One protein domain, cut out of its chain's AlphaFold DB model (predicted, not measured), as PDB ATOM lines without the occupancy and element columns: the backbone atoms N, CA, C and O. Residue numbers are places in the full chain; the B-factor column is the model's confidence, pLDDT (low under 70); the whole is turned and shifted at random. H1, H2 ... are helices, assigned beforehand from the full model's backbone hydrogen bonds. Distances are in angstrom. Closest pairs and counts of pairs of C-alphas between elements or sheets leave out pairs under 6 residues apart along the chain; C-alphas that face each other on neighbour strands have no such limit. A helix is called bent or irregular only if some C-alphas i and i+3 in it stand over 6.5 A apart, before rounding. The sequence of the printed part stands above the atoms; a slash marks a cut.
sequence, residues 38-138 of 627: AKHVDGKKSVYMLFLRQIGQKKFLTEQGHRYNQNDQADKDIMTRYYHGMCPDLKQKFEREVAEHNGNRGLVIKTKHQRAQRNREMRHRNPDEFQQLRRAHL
ATOM      1  N   ALA A  38     -43.178 -15.503 -18.393       32.09
ATOM      2  CA  ALA A  38     -42.992 -14.585 -17.284       32.09
ATOM      3  C   ALA A  38     -44.332 -13.994 -16.812       32.09
ATOM      4  O   ALA A  38     -45.113 -13.400 -17.558       32.09
ATOM      5  N   LYS A  39     -44.599 -14.116 -15.509       45.82
ATOM      6  CA  LYS A  39     -45.769 -13.509 -14.862       45.82
ATOM      7  C   LYS A  39     -45.576 -11.987 -14.787       45.82
ATOM      8  O   LYS A  39     -45.118 -11.520 -13.745       45.82
ATOM      9  N   HIS A  40     -45.931 -11.250 -15.844       49.10
ATOM     10  CA  HIS A  40     -46.109  -9.782 -15.938       49.10
ATOM     11  C   HIS A  40     -45.871  -9.008 -14.623       49.10
ATOM     12  O   HIS A  40     -46.702  -9.034 -13.709       49.10
ATOM     13  N   VAL A  41     -44.687  -8.400 -14.474       54.39
ATOM     14  CA  VAL A  41     -44.210  -7.790 -13.208       54.39
ATOM     15  C   VAL A  41     -44.840  -6.412 -12.949       54.39
ATOM     16  O   VAL A  41     -45.006  -5.994 -11.802       54.39
ATOM     17  N   ASP A  42     -45.265  -5.749 -14.022       66.15
ATOM     18  CA  ASP A  42     -46.073  -4.525 -14.058       66.15
ATOM     19  C   ASP A  42     -47.393  -4.607 -13.256       66.15
ATOM     20  O   ASP A  42     -47.877  -3.584 -12.772       66.15
ATOM     21  N   GLY A  43     -47.951  -5.809 -13.072       67.90
ATOM     22  CA  GLY A  43     -49.275  -6.043 -12.495       67.90
ATOM     23  C   GLY A  43     -50.412  -6.068 -13.524       67.90
ATOM     24  O   GLY A  43     -51.560  -6.249 -13.123       67.90
ATOM     25  N   LYS A  44     -50.119  -5.913 -14.823       80.51
ATOM     26  CA  LYS A  44     -51.086  -6.036 -15.924       80.51
ATOM     27  C   LYS A  44     -51.512  -7.504 -16.101       80.51
ATOM     28  O   LYS A  44     -50.813  -8.439 -15.709       80.51
ATOM     29  N   LYS A  45     -52.677  -7.724 -16.715       85.04
ATOM     30  CA  LYS A  45     -53.083  -9.034 -17.256       85.04
ATOM     31  C   LYS A  45     -52.629  -9.159 -18.711       85.04
ATOM     32  O   LYS A  45     -52.566  -8.157 -19.418       85.04
ATOM     33  N   SER A  46     -52.432 -10.389 -19.185       88.04
ATOM     34  CA  SER A  46     -52.321 -10.699 -20.615       88.04
ATOM     35  C   SER A  46     -53.222 -11.878 -20.993       88.04
ATOM     36  O   SER A  46     -53.509 -12.750 -20.167       88.04
ATOM     37  N   VAL A  47     -53.682 -11.896 -22.248       88.19
ATOM     38  CA  VAL A  47     -54.640 -12.889 -22.774       88.19
ATOM     39  C   VAL A  47     -54.069 -14.306 -22.669       88.19
ATOM     40  O   VAL A  47     -54.754 -15.222 -22.217       88.19
ATOM     41  N   TYR A  48     -52.781 -14.465 -22.992       89.42
ATOM     42  CA  TYR A  48     -52.052 -15.728 -22.871       89.42
ATOM     43  C   TYR A  48     -51.976 -16.231 -21.422       89.42
ATOM     44  O   TYR A  48     -52.244 -17.403 -21.167       89.42
ATOM     45  N   MET A  49     -51.702 -15.353 -20.448       86.07
ATOM     46  CA  MET A  49     -51.614 -15.750 -19.035       86.07
ATOM     47  C   MET A  49     -52.983 -16.032 -18.396       86.07
ATOM     48  O   MET A  49     -53.059 -16.846 -17.473       86.07
ATOM     49  N   LEU A  50     -54.072 -15.423 -18.887       88.08
ATOM     50  CA  LEU A  50     -55.435 -15.843 -18.532       88.08
ATOM     51  C   LEU A  50     -55.753 -17.224 -19.112       88.08
ATOM     52  O   LEU A  50     -56.170 -18.110 -18.364       88.08
ATOM     53  N   PHE A  51     -55.484 -17.429 -20.405       93.31
ATOM     54  CA  PHE A  51     -55.652 -18.718 -21.074       93.31
ATOM     55  C   PHE A  51     -54.904 -19.838 -20.340       93.31
ATOM     56  O   PHE A  51     -55.542 -20.804 -19.920       93.31
ATOM     57  N   LEU A  52     -53.592 -19.693 -20.116       88.73
ATOM     58  CA  LEU A  52     -52.742 -20.677 -19.434       88.73
ATOM     59  C   LEU A  52     -53.333 -21.109 -18.088       88.73
ATOM     60  O   LEU A  52     -53.406 -22.301 -17.790       88.73
ATOM     61  N   ARG A  53     -53.770 -20.126 -17.295       84.01
ATOM     62  CA  ARG A  53     -54.188 -20.300 -15.901       84.01
ATOM     63  C   ARG A  53     -55.617 -20.815 -15.740       84.01
ATOM     64  O   ARG A  53     -55.887 -21.516 -14.772       84.01
ATOM     65  N   GLN A  54     -56.529 -20.449 -16.643       90.08
ATOM     66  CA  GLN A  54     -57.925 -20.901 -16.591       90.08
ATOM     67  C   GLN A  54     -58.140 -22.218 -17.354       90.08
ATOM     68  O   GLN A  54     -59.004 -23.008 -16.973       90.08
ATOM     69  N   ILE A  55     -57.397 -22.448 -18.446       91.53
ATOM     70  CA  ILE A  55     -57.701 -23.496 -19.436       91.53
ATOM     71  C   ILE A  55     -56.449 -24.256 -19.884       91.53
ATOM     72  O   ILE A  55     -56.446 -25.481 -19.806       91.53
ATOM     73  N   GLY A  56     -55.395 -23.565 -20.329       90.51
ATOM     74  CA  GLY A  56     -54.228 -24.161 -20.989       90.51
ATOM     75  C   GLY A  56     -53.570 -25.276 -20.177       90.51
ATOM     76  O   GLY A  56     -53.472 -26.399 -20.659       90.51
ATOM     77  N   GLN A  57     -53.217 -25.016 -18.914       88.81
ATOM     78  CA  GLN A  57     -52.617 -26.023 -18.026       88.81
ATOM     79  C   GLN A  57     -53.542 -27.221 -17.758       88.81
ATOM     80  O   GLN A  57     -53.064 -28.350 -17.651       88.81
ATOM     81  N   LYS A  58     -54.865 -27.004 -17.679       88.50
ATOM     82  CA  LYS A  58     -55.841 -28.089 -17.491       88.50
ATOM     83  C   LYS A  58     -55.973 -28.936 -18.758       88.50
ATOM     84  O   LYS A  58     -55.906 -30.155 -18.667       88.50
ATOM     85  N   LYS A  59     -56.121 -28.294 -19.923       92.00
ATOM     86  CA  LYS A  59     -56.190 -28.953 -21.234       92.00
ATOM     87  C   LYS A  59     -54.937 -29.792 -21.482       92.00
ATOM     88  O   LYS A  59     -55.049 -30.969 -21.798       92.00
ATOM     89  N   PHE A  60     -53.766 -29.207 -21.239       94.41
ATOM     90  CA  PHE A  60     -52.479 -29.880 -21.360       94.41
ATOM     91  C   PHE A  60     -52.398 -31.125 -20.470       94.41
ATOM     92  O   PHE A  60     -52.115 -32.206 -20.971       94.41
ATOM     93  N   LEU A  61     -52.739 -31.013 -19.182       91.58
ATOM     94  CA  LEU A  61     -52.739 -32.161 -18.268       91.58
ATOM     95  C   LEU A  61     -53.733 -33.262 -18.681       91.58
ATOM     96  O   LEU A  61     -53.459 -34.440 -18.472       91.58
ATOM     97  N   THR A  62     -54.877 -32.896 -19.267       91.25
ATOM     98  CA  THR A  62     -55.882 -33.853 -19.761       91.25
ATOM     99  C   THR A  62     -55.467 -34.549 -21.059       91.25
ATOM    100  O   THR A  62     -55.759 -35.729 -21.214       91.25
ATOM    101  N   GLU A  63     -54.798 -33.857 -21.983       94.84
ATOM    102  CA  GLU A  63     -54.454 -34.399 -23.307       94.84
ATOM    103  C   GLU A  63     -53.049 -35.019 -23.385       94.84
ATOM    104  O   GLU A  63     -52.855 -35.969 -24.135       94.84
ATOM    105  N   GLN A  64     -52.082 -34.517 -22.611       94.43
ATOM    106  CA  GLN A  64     -50.689 -34.994 -22.604       94.43
ATOM    107  C   GLN A  64     -50.365 -35.907 -21.407       94.43
ATOM    108  O   GLN A  64     -49.273 -36.465 -21.322       94.43
ATOM    109  N   GLY A  65     -51.281 -36.040 -20.440       90.89
ATOM    110  CA  GLY A  65     -51.131 -36.908 -19.262       90.89
ATOM    111  C   GLY A  65     -50.118 -36.440 -18.205       90.89
ATOM    112  O   GLY A  65     -50.035 -37.042 -17.136       90.89
ATOM    113  N   HIS A  66     -49.377 -35.357 -18.457       91.07
ATOM    114  CA  HIS A  66     -48.381 -34.788 -17.548       91.07
ATOM    115  C   HIS A  66     -48.567 -33.272 -17.375       91.07
ATOM    116  O   HIS A  66     -49.378 -32.635 -18.048       91.07
ATOM    117  N   ARG A  67     -47.868 -32.676 -16.401       87.13
ATOM    118  CA  ARG A  67     -47.969 -31.236 -16.120       87.13
ATOM    119  C   ARG A  67     -47.070 -30.449 -17.068       87.13
ATOM    120  O   ARG A  67     -45.883 -30.736 -17.119       87.13
ATOM    121  N   TYR A  68     -47.638 -29.416 -17.689       87.73
ATOM    122  CA  TYR A  68     -46.921 -28.458 -18.533       87.73
ATOM    123  C   TYR A  68     -45.644 -27.923 -17.861       87.73
ATOM    124  O   TYR A  68     -45.713 -27.225 -16.841       87.73
ATOM    125  N   ASN A  69     -44.503 -28.226 -18.468       84.14
ATOM    126  CA  ASN A  69     -43.176 -27.754 -18.128       84.14
ATOM    127  C   ASN A  69     -42.798 -26.571 -19.031       84.14
ATOM    128  O   ASN A  69     -42.468 -26.735 -20.201       84.14
ATOM    129  N   GLN A  70     -42.777 -25.361 -18.470       80.81
ATOM    130  CA  GLN A  70     -42.374 -24.149 -19.199       80.81
ATOM    131  C   GLN A  70     -40.908 -24.142 -19.674       80.81
ATOM    132  O   GLN A  70     -40.546 -23.262 -20.453       80.81
ATOM    133  N   ASN A  71     -40.071 -25.079 -19.218       77.84
ATOM    134  CA  ASN A  71     -38.675 -25.182 -19.640       77.84
ATOM    135  C   ASN A  71     -38.496 -26.169 -20.812       77.84
ATOM    136  O   ASN A  71     -37.540 -26.022 -21.568       77.84
ATOM    137  N   ASP A  72     -39.431 -27.103 -21.028       83.72
ATOM    138  CA  ASP A  72     -39.423 -28.012 -22.181       83.72
ATOM    139  C   ASP A  72     -39.958 -27.290 -23.435       83.72
ATOM    140  O   ASP A  72     -40.933 -26.535 -23.384       83.72
ATOM    141  N   GLN A  73     -39.290 -27.471 -24.576       82.14
ATOM    142  CA  GLN A  73     -39.690 -26.845 -25.833       82.14
ATOM    143  C   GLN A  73     -40.884 -27.550 -26.494       82.14
ATOM    144  O   GLN A  73     -41.753 -26.871 -27.039       82.14
ATOM    145  N   ALA A  74     -40.992 -28.879 -26.391       88.50
ATOM    146  CA  ALA A  74     -42.135 -29.621 -26.922       88.50
ATOM    147  C   ALA A  74     -43.434 -29.187 -26.221       88.50
ATOM    148  O   ALA A  74     -44.453 -28.935 -26.874       88.50
ATOM    149  N   ASP A  75     -43.368 -28.990 -24.905       90.77
ATOM    150  CA  ASP A  75     -44.455 -28.457 -24.087       90.77
ATOM    151  C   ASP A  75     -44.878 -27.052 -24.520       90.77
ATOM    152  O   ASP A  75     -46.076 -26.784 -24.662       90.77
ATOM    153  N   LYS A  76     -43.921 -26.142 -24.761       86.77
ATOM    154  CA  LYS A  76     -44.211 -24.798 -25.297       86.77
ATOM    155  C   LYS A  76     -44.903 -24.886 -26.654       86.77
ATOM    156  O   LYS A  76     -45.898 -24.190 -26.858       86.77
ATOM    157  N   ASP A  77     -44.443 -25.748 -27.553       88.38
ATOM    158  CA  ASP A  77     -44.997 -25.888 -28.904       88.38
ATOM    159  C   ASP A  77     -46.411 -26.501 -28.889       88.38
ATOM    160  O   ASP A  77     -47.268 -26.156 -29.709       88.38
ATOM    161  N   ILE A  78     -46.697 -27.401 -27.944       92.93
ATOM    162  CA  ILE A  78     -48.044 -27.934 -27.680       92.93
ATOM    163  C   ILE A  78     -48.946 -26.844 -27.069       92.93
ATOM    164  O   ILE A  78     -50.044 -26.595 -27.572       92.93
ATOM    165  N   MET A  79     -48.485 -26.138 -26.031       92.59
ATOM    166  CA  MET A  79     -49.248 -25.072 -25.366       92.59
ATOM    167  C   MET A  79     -49.561 -23.902 -26.313       92.59
ATOM    168  O   MET A  79     -50.655 -23.334 -26.276       92.59
ATOM    169  N   THR A  80     -48.630 -23.576 -27.208       89.06
ATOM    170  CA  THR A  80     -48.787 -22.549 -28.247       89.06
ATOM    171  C   THR A  80     -49.838 -22.974 -29.276       89.06
ATOM    172  O   THR A  80     -50.748 -22.200 -29.576       89.06
ATOM    173  N   ARG A  81     -49.828 -24.241 -29.722       91.27
ATOM    174  CA  ARG A  81     -50.916 -24.808 -30.544       91.27
ATOM    175  C   ARG A  81     -52.274 -24.748 -29.840       91.27
ATOM    176  O   ARG A  81     -53.269 -24.421 -30.483       91.27
ATOM    177  N   TYR A  82     -52.343 -24.987 -28.528       92.92
ATOM    178  CA  TYR A  82     -53.593 -24.838 -27.773       92.92
ATOM    179  C   TYR A  82     -54.084 -23.395 -27.655       92.92
ATOM    180  O   TYR A  82     -55.296 -23.182 -27.658       92.92
ATOM    181  N   TYR A  83     -53.176 -22.424 -27.565       91.76
ATOM    182  CA  TYR A  83     -53.524 -21.005 -27.538       91.76
ATOM    183  C   TYR A  83     -54.045 -20.514 -28.895       91.76
ATOM    184  O   TYR A  83     -55.064 -19.827 -28.947       91.76
ATOM    185  N   HIS A  84     -53.405 -20.910 -30.000       89.69
ATOM    186  CA  HIS A  84     -53.888 -20.587 -31.348       89.69
ATOM    187  C   HIS A  84     -55.181 -21.336 -31.711       89.69
ATOM    188  O   HIS A  84     -56.032 -20.777 -32.393       89.69
ATOM    189  N   GLY A  85     -55.373 -22.556 -31.198       88.06
ATOM    190  CA  GLY A  85     -56.622 -23.322 -31.296       88.06
ATOM    191  C   GLY A  85     -57.708 -22.927 -30.283       88.06
ATOM    192  O   GLY A  85     -58.612 -23.722 -30.022       88.06
ATOM    193  N   MET A  86     -57.618 -21.749 -29.659       89.34
ATOM    194  CA  MET A  86     -58.626 -21.246 -28.722       89.34
ATOM    195  C   MET A  86     -59.858 -20.702 -29.464       89.34
ATOM    196  O   MET A  86     -59.735 -19.953 -30.429       89.34
ATOM    197  N   CYS A  87     -61.058 -21.032 -28.971       88.95
ATOM    198  CA  CYS A  87     -62.323 -20.527 -29.516       88.95
ATOM    199  C   CYS A  87     -62.350 -18.975 -29.565       88.95
ATOM    200  O   CYS A  87     -62.012 -18.348 -28.553       88.95
ATOM    201  N   PRO A  88     -62.780 -18.342 -30.680       88.26
ATOM    202  CA  PRO A  88     -62.823 -16.883 -30.811       88.26
ATOM    203  C   PRO A  88     -63.591 -16.164 -29.695       88.26
ATOM    204  O   PRO A  88     -63.081 -15.191 -29.146       88.26
ATOM    205  N   ASP A  89     -64.757 -16.672 -29.284       90.43
ATOM    206  CA  ASP A  89     -65.585 -16.059 -28.231       90.43
ATOM    207  C   ASP A  89     -64.851 -15.999 -26.883       90.43
ATOM    208  O   ASP A  89     -64.930 -15.026 -26.131       90.43
ATOM    209  N   LEU A  90     -64.089 -17.054 -26.590       91.07
ATOM    210  CA  LEU A  90     -63.278 -17.194 -25.385       91.07
ATOM    211  C   LEU A  90     -62.045 -16.279 -25.432       91.07
ATOM    212  O   LEU A  90     -61.721 -15.641 -24.429       91.07
ATOM    213  N   LYS A  91     -61.408 -16.153 -26.602       90.20
ATOM    214  CA  LYS A  91     -60.330 -15.185 -26.845       90.20
ATOM    215  C   LYS A  91     -60.829 -13.753 -26.624       90.20
ATOM    216  O   LYS A  91     -60.239 -13.025 -25.829       90.20
ATOM    217  N   GLN A  92     -61.975 -13.399 -27.206       91.27
ATOM    218  CA  GLN A  92     -62.602 -12.081 -27.065       91.27
ATOM    219  C   GLN A  92     -63.090 -11.795 -25.629       91.27
ATOM    220  O   GLN A  92     -63.108 -10.644 -25.185       91.27
ATOM    221  N   LYS A  93     -63.469 -12.830 -24.865       94.55
ATOM    222  CA  LYS A  93     -63.754 -12.713 -23.427       94.55
ATOM    223  C   LYS A  93     -62.493 -12.352 -22.635       94.55
ATOM    224  O   LYS A  93     -62.542 -11.439 -21.815       94.55
ATOM    225  N   PHE A  94     -61.371 -13.032 -22.880       93.67
ATOM    226  CA  PHE A  94     -60.097 -12.709 -22.225       93.67
ATOM    227  C   PHE A  94     -59.547 -11.344 -22.656       93.67
ATOM    228  O   PHE A  94     -59.019 -10.624 -21.818       93.67
ATOM    229  N   GLU A  95     -59.713 -10.951 -23.918       91.53
ATOM    230  CA  GLU A  95     -59.345  -9.616 -24.409       91.53
ATOM    231  C   GLU A  95     -60.126  -8.511 -23.682       91.53
ATOM    232  O   GLU A  95     -59.521  -7.537 -23.236       91.53
ATOM    233  N   ARG A  96     -61.433  -8.701 -23.446       92.61
ATOM    234  CA  ARG A  96     -62.234  -7.801 -22.595       92.61
ATOM    235  C   ARG A  96     -61.751  -7.775 -21.140       92.61
ATOM    236  O   ARG A  96     -61.539  -6.693 -20.606       92.61
ATOM    237  N   GLU A  97     -61.505  -8.933 -20.522       92.10
ATOM    238  CA  GLU A  97     -61.024  -9.030 -19.128       92.10
ATOM    239  C   GLU A  97     -59.626  -8.396 -18.925       92.10
ATOM    240  O   GLU A  97     -59.285  -7.937 -17.828       92.10
ATOM    241  N   VAL A  98     -58.806  -8.386 -19.982       89.98
ATOM    242  CA  VAL A  98     -57.496  -7.722 -20.045       89.98
ATOM    243  C   VAL A  98     -57.653  -6.215 -20.229       89.98
ATOM    244  O   VAL A  98     -57.019  -5.465 -19.491       89.98
ATOM    245  N   ALA A  99     -58.502  -5.765 -21.158       87.40
ATOM    246  CA  ALA A  99     -58.740  -4.346 -21.415       87.40
ATOM    247  C   ALA A  99     -59.349  -3.631 -20.196       87.40
ATOM    248  O   ALA A  99     -58.823  -2.609 -19.761       87.40
ATOM    249  N   GLU A 100     -60.391  -4.210 -19.589       89.55
ATOM    250  CA  GLU A 100     -61.053  -3.681 -18.387       89.55
ATOM    251  C   GLU A 100     -60.074  -3.535 -17.212       89.55
ATOM    252  O   GLU A 100     -60.031  -2.503 -16.540       89.55
ATOM    253  N   HIS A 101     -59.236  -4.552 -16.982       90.46
ATOM    254  CA  HIS A 101     -58.250  -4.513 -15.906       90.46
ATOM    255  C   HIS A 101     -57.110  -3.529 -16.191       90.46
ATOM    256  O   HIS A 101     -56.717  -2.784 -15.298       90.46
ATOM    257  N   ASN A 102     -56.548  -3.541 -17.404       89.55
ATOM    258  CA  ASN A 102     -55.342  -2.777 -17.718       89.55
ATOM    259  C   ASN A 102     -55.626  -1.293 -17.990       89.55
ATOM    260  O   ASN A 102     -54.762  -0.471 -17.702       89.55
ATOM    261  N   GLY A 103     -56.822  -0.945 -18.480       84.61
ATOM    262  CA  GLY A 103     -57.269   0.448 -18.584       84.61
ATOM    263  C   GLY A 103     -57.529   1.093 -17.217       84.61
ATOM    264  O   GLY A 103     -57.371   2.299 -17.050       84.61
ATOM    265  N   ASN A 104     -57.861   0.299 -16.193       86.67
ATOM    266  CA  ASN A 104     -58.044   0.799 -14.835       86.67
ATOM    267  C   ASN A 104     -56.711   0.817 -14.058       86.67
ATOM    268  O   ASN A 104     -56.354  -0.131 -13.353       86.67
ATOM    269  N   ARG A 105     -55.991   1.946 -14.136       78.91
ATOM    270  CA  ARG A 105     -54.722   2.196 -13.417       78.91
ATOM    271  C   ARG A 105     -54.799   1.865 -11.917       78.91
ATOM    272  O   ARG A 105     -53.836   1.337 -11.360       78.91
ATOM    273  N   GLY A 106     -55.941   2.114 -11.269       80.64
ATOM    274  CA  GLY A 106     -56.171   1.785  -9.857       80.64
ATOM    275  C   GLY A 106     -56.186   0.277  -9.577       80.64
ATOM    276  O   GLY A 106     -55.559  -0.176  -8.617       80.64
ATOM    277  N   LEU A 107     -56.833  -0.518 -10.438       84.59
ATOM    278  CA  LEU A 107     -56.799  -1.984 -10.368       84.59
ATOM    279  C   LEU A 107     -55.390  -2.532 -10.618       84.59
ATOM    280  O   LEU A 107     -54.932  -3.364  -9.835       84.59
ATOM    281  N   VAL A 108     -54.667  -2.031 -11.627       79.66
ATOM    282  CA  VAL A 108     -53.277  -2.451 -11.903       79.66
ATOM    283  C   VAL A 108     -52.370  -2.189 -10.695       79.66
ATOM    284  O   VAL A 108     -51.674  -3.100 -10.242       79.66
ATOM    285  N   ILE A 109     -52.421  -0.986 -10.109       76.84
ATOM    286  CA  ILE A 109     -51.625  -0.632  -8.920       76.84
ATOM    287  C   ILE A 109     -52.011  -1.507  -7.718       76.84
ATOM    288  O   ILE A 109     -51.127  -2.026  -7.034       76.84
ATOM    289  N   LYS A 110     -53.308  -1.746  -7.481       83.61
ATOM    290  CA  LYS A 110     -53.791  -2.619  -6.397       83.61
ATOM    291  C   LYS A 110     -53.315  -4.066  -6.572       83.61
ATOM    292  O   LYS A 110     -52.830  -4.663  -5.613       83.61
ATOM    293  N   THR A 111     -53.379  -4.607  -7.789       80.31
ATOM    294  CA  THR A 111     -52.870  -5.943  -8.142       80.31
ATOM    295  C   THR A 111     -51.350  -6.032  -7.951       80.31
ATOM    296  O   THR A 111     -50.861  -6.986  -7.336       80.31
ATOM    297  N   LYS A 112     -50.595  -5.015  -8.392       78.58
ATOM    298  CA  LYS A 112     -49.139  -4.903  -8.189       78.58
ATOM    299  C   LYS A 112     -48.782  -4.869  -6.699       78.58
ATOM    300  O   LYS A 112     -47.898  -5.609  -6.265       78.58
ATOM    301  N   HIS A 113     -49.509  -4.087  -5.897       75.49
ATOM    302  CA  HIS A 113     -49.296  -3.979  -4.453       75.49
ATOM    303  C   HIS A 113     -49.626  -5.284  -3.712       75.49
ATOM    304  O   HIS A 113     -48.794  -5.773  -2.955       75.49
ATOM    305  N   GLN A 114     -50.772  -5.919  -3.989       80.21
ATOM    306  CA  GLN A 114     -51.128  -7.222  -3.403       80.21
ATOM    307  C   GLN A 114     -50.118  -8.324  -3.755       80.21
ATOM    308  O   GLN A 114     -49.834  -9.199  -2.936       80.21
ATOM    309  N   ARG A 115     -49.541  -8.291  -4.962       74.27
ATOM    310  CA  ARG A 115     -48.462  -9.211  -5.348       74.27
ATOM    311  C   ARG A 115     -47.158  -8.908  -4.612       74.27
ATOM    312  O   ARG A 115     -46.506  -9.839  -4.148       74.27
ATOM    313  N   ALA A 116     -46.787  -7.636  -4.469       70.05
ATOM    314  CA  ALA A 116     -45.622  -7.234  -3.683       70.05
ATOM    315  C   ALA A 116     -45.770  -7.628  -2.201       70.05
ATOM    316  O   ALA A 116     -44.819  -8.136  -1.612       70.05
ATOM    317  N   GLN A 117     -46.970  -7.475  -1.630       77.50
ATOM    318  CA  GLN A 117     -47.312  -7.936  -0.285       77.50
ATOM    319  C   GLN A 117     -47.138  -9.455  -0.158       77.50
ATOM    320  O   GLN A 117     -46.343  -9.890   0.668       77.50
ATOM    321  N   ARG A 118     -47.766 -10.266  -1.023       74.07
ATOM    322  CA  ARG A 118     -47.599 -11.735  -0.995       74.07
ATOM    323  C   ARG A 118     -46.146 -12.176  -1.166       74.07
ATOM    324  O   ARG A 118     -45.706 -13.112  -0.509       74.07
ATOM    325  N   ASN A 119     -45.371 -11.484  -2.002       66.53
ATOM    326  CA  ASN A 119     -43.940 -11.754  -2.145       66.53
ATOM    327  C   ASN A 119     -43.155 -11.449  -0.851       66.53
ATOM    328  O   ASN A 119     -42.208 -12.170  -0.547       66.53
ATOM    329  N   ARG A 120     -43.535 -10.419  -0.078       71.44
ATOM    330  CA  ARG A 120     -42.982 -10.164   1.268       71.44
ATOM    331  C   ARG A 120     -43.434 -11.238   2.261       71.44
ATOM    332  O   ARG A 120     -42.605 -11.776   2.981       71.44
ATOM    333  N   GLU A 121     -44.714 -11.603   2.258       75.38
ATOM    334  CA  GLU A 121     -45.270 -12.645   3.133       75.38
ATOM    335  C   GLU A 121     -44.573 -13.999   2.929       75.38
ATOM    336  O   GLU A 121     -44.208 -14.636   3.912       75.38
ATOM    337  N   MET A 122     -44.290 -14.415   1.685       66.55
ATOM    338  CA  MET A 122     -43.509 -15.638   1.436       66.55
ATOM    339  C   MET A 122     -42.056 -15.513   1.921       66.55
ATOM    340  O   MET A 122     -41.573 -16.429   2.582       66.55
ATOM    341  N   ARG A 123     -41.384 -14.372   1.677       70.27
ATOM    342  CA  ARG A 123     -40.020 -14.096   2.186       70.27
ATOM    343  C   ARG A 123     -39.920 -14.189   3.709       70.27
ATOM    344  O   ARG A 123     -38.916 -14.676   4.211       70.27
ATOM    345  N   HIS A 124     -40.929 -13.700   4.429       72.97
ATOM    346  CA  HIS A 124     -40.957 -13.736   5.893       72.97
ATOM    347  C   HIS A 124     -41.416 -15.086   6.455       72.97
ATOM    348  O   HIS A 124     -41.009 -15.441   7.556       72.97
ATOM    349  N   ARG A 125     -42.259 -15.831   5.729       77.86
ATOM    350  CA  ARG A 125     -42.772 -17.131   6.179       77.86
ATOM    351  C   ARG A 125     -41.741 -18.246   6.025       77.86
ATOM    352  O   ARG A 125     -41.493 -18.957   6.989       77.86
ATOM    353  N   ASN A 126     -41.156 -18.372   4.833       78.66
ATOM    354  CA  ASN A 126     -40.180 -19.405   4.488       78.66
ATOM    355  C   ASN A 126     -38.952 -18.729   3.834       78.66
ATOM    356  O   ASN A 126     -38.845 -18.714   2.603       78.66
ATOM    357  N   PRO A 127     -38.031 -18.130   4.617       70.28
ATOM    358  CA  PRO A 127     -36.863 -17.438   4.067       70.28
ATOM    359  C   PRO A 127     -35.974 -18.374   3.237       70.28
ATOM    360  O   PRO A 127     -35.483 -17.966   2.186       70.28
ATOM    361  N   ASP A 128     -35.836 -19.636   3.653       73.42
ATOM    362  CA  ASP A 128     -35.023 -20.641   2.961       73.42
ATOM    363  C   ASP A 128     -35.639 -21.057   1.622       73.42
ATOM    364  O   ASP A 128     -34.936 -21.099   0.617       73.42
ATOM    365  N   GLU A 129     -36.960 -21.265   1.565       71.69
ATOM    366  CA  GLU A 129     -37.683 -21.514   0.306       71.69
ATOM    367  C   GLU A 129     -37.546 -20.313  -0.638       71.69
ATOM    368  O   GLU A 129     -37.329 -20.489  -1.834       71.69
ATOM    369  N   PHE A 130     -37.598 -19.078  -0.125       64.83
ATOM    370  CA  PHE A 130     -37.347 -17.900  -0.954       64.83
ATOM    371  C   PHE A 130     -35.887 -17.816  -1.432       64.83
ATOM    372  O   PHE A 130     -35.653 -17.407  -2.568       64.83
ATOM    373  N   GLN A 131     -34.901 -18.212  -0.620       66.21
ATOM    374  CA  GLN A 131     -33.504 -18.290  -1.056       66.21
ATOM    375  C   GLN A 131     -33.248 -19.418  -2.061       66.21
ATOM    376  O   GLN A 131     -32.428 -19.233  -2.958       66.21
ATOM    377  N   GLN A 132     -33.935 -20.555  -1.933       71.04
ATOM    378  CA  GLN A 132     -33.897 -21.660  -2.890       71.04
ATOM    379  C   GLN A 132     -34.593 -21.273  -4.194       71.04
ATOM    380  O   GLN A 132     -34.013 -21.446  -5.247       71.04
ATOM    381  N   LEU A 133     -35.779 -20.656  -4.150       63.81
ATOM    382  CA  LEU A 133     -36.453 -20.119  -5.338       63.81
ATOM    383  C   LEU A 133     -35.669 -18.980  -5.991       63.81
ATOM    384  O   LEU A 133     -35.735 -18.819  -7.210       63.81
ATOM    385  N   ARG A 134     -34.909 -18.204  -5.201       57.50
ATOM    386  CA  ARG A 134     -33.884 -17.314  -5.744       57.50
ATOM    387  C   ARG A 134     -32.875 -18.185  -6.494       57.50
ATOM    388  O   ARG A 134     -32.903 -18.128  -7.712       57.50
ATOM    389  N   ARG A 135     -32.157 -19.089  -5.817       61.39
ATOM    390  CA  ARG A 135     -31.272 -20.151  -6.368       61.39
ATOM    391  C   ARG A 135     -31.956 -21.224  -7.257       61.39
ATOM    392  O   ARG A 135     -31.448 -22.333  -7.333       61.39
ATOM    393  N   ALA A 136     -33.094 -20.919  -7.896       60.75
ATOM    394  CA  ALA A 136     -33.796 -21.809  -8.840       60.75
ATOM    395  C   ALA A 136     -34.402 -21.083 -10.062       60.75
ATOM    396  O   ALA A 136     -34.481 -21.663 -11.142       60.75
ATOM    397  N   HIS A 137     -34.817 -19.814  -9.929       52.17
ATOM    398  CA  HIS A 137     -34.915 -18.919 -11.095       52.17
ATOM    399  C   HIS A 137     -33.519 -18.449 -11.521       52.17
ATOM    400  O   HIS A 137     -33.255 -18.303 -12.712       52.17
ATOM    401  N   LEU A 138     -32.623 -18.301 -10.537       48.46
ATOM    402  CA  LEU A 138     -31.191 -18.426 -10.753       48.46
ATOM    403  C   LEU A 138     -30.987 -19.945 -11.081       48.46
ATOM    404  O   LEU A 138     -31.596 -20.676 -10.324       48.46
TER     405      LEU A 138
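Overview. This is residues 38 to 138 of the 627 residues of the protein "RNA interference defective protein 10" of Caenorhabditis elegans (UniProt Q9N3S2). What shape is it? H2, H3, H4 and H5 run round a flat, open horseshoe, with H1a inside. What is printed? The printed part has 101 residues with five named helices, all helix and loose, radius of gyration of the C-alphas 16.1 A, spans 41 by 35 by 19 A.

Along the chain. Where is H1? H1, residues 47 to 64, begins at (-54.640, -12.889, -22.774). Assigned as one helix by its hydrogen bonds, it is bent, C-alphas 54 and 57 being 7.5 A apart, into H1a, to 54, and H1b, from 57. What follows? H2 is 73 to 84, H3 88 to 103, H4 105 to 125 and H5 127 to 137, ending at (-34.915, -18.919, -11.095).

Arrangement. What touches H3? H1a touches its residues 91 to 98, closest C-alphas Val 47 and Phe 94, 5.5 A. And H4? H4 only just touches H3, only at the corner, with 3 C-alpha pairs within 8 A. In H1a, H1b, H2, H3, H4 and H5 every O i to N i+4 pair is within hydrogen-bond range.

Size, cuts and confidence. How wide? The farthest C-alphas, Asp 89 and Asp 128, are 43.9 A apart. Where is confidence low? Residues 38 to 43, for instance, have pLDDT under 70.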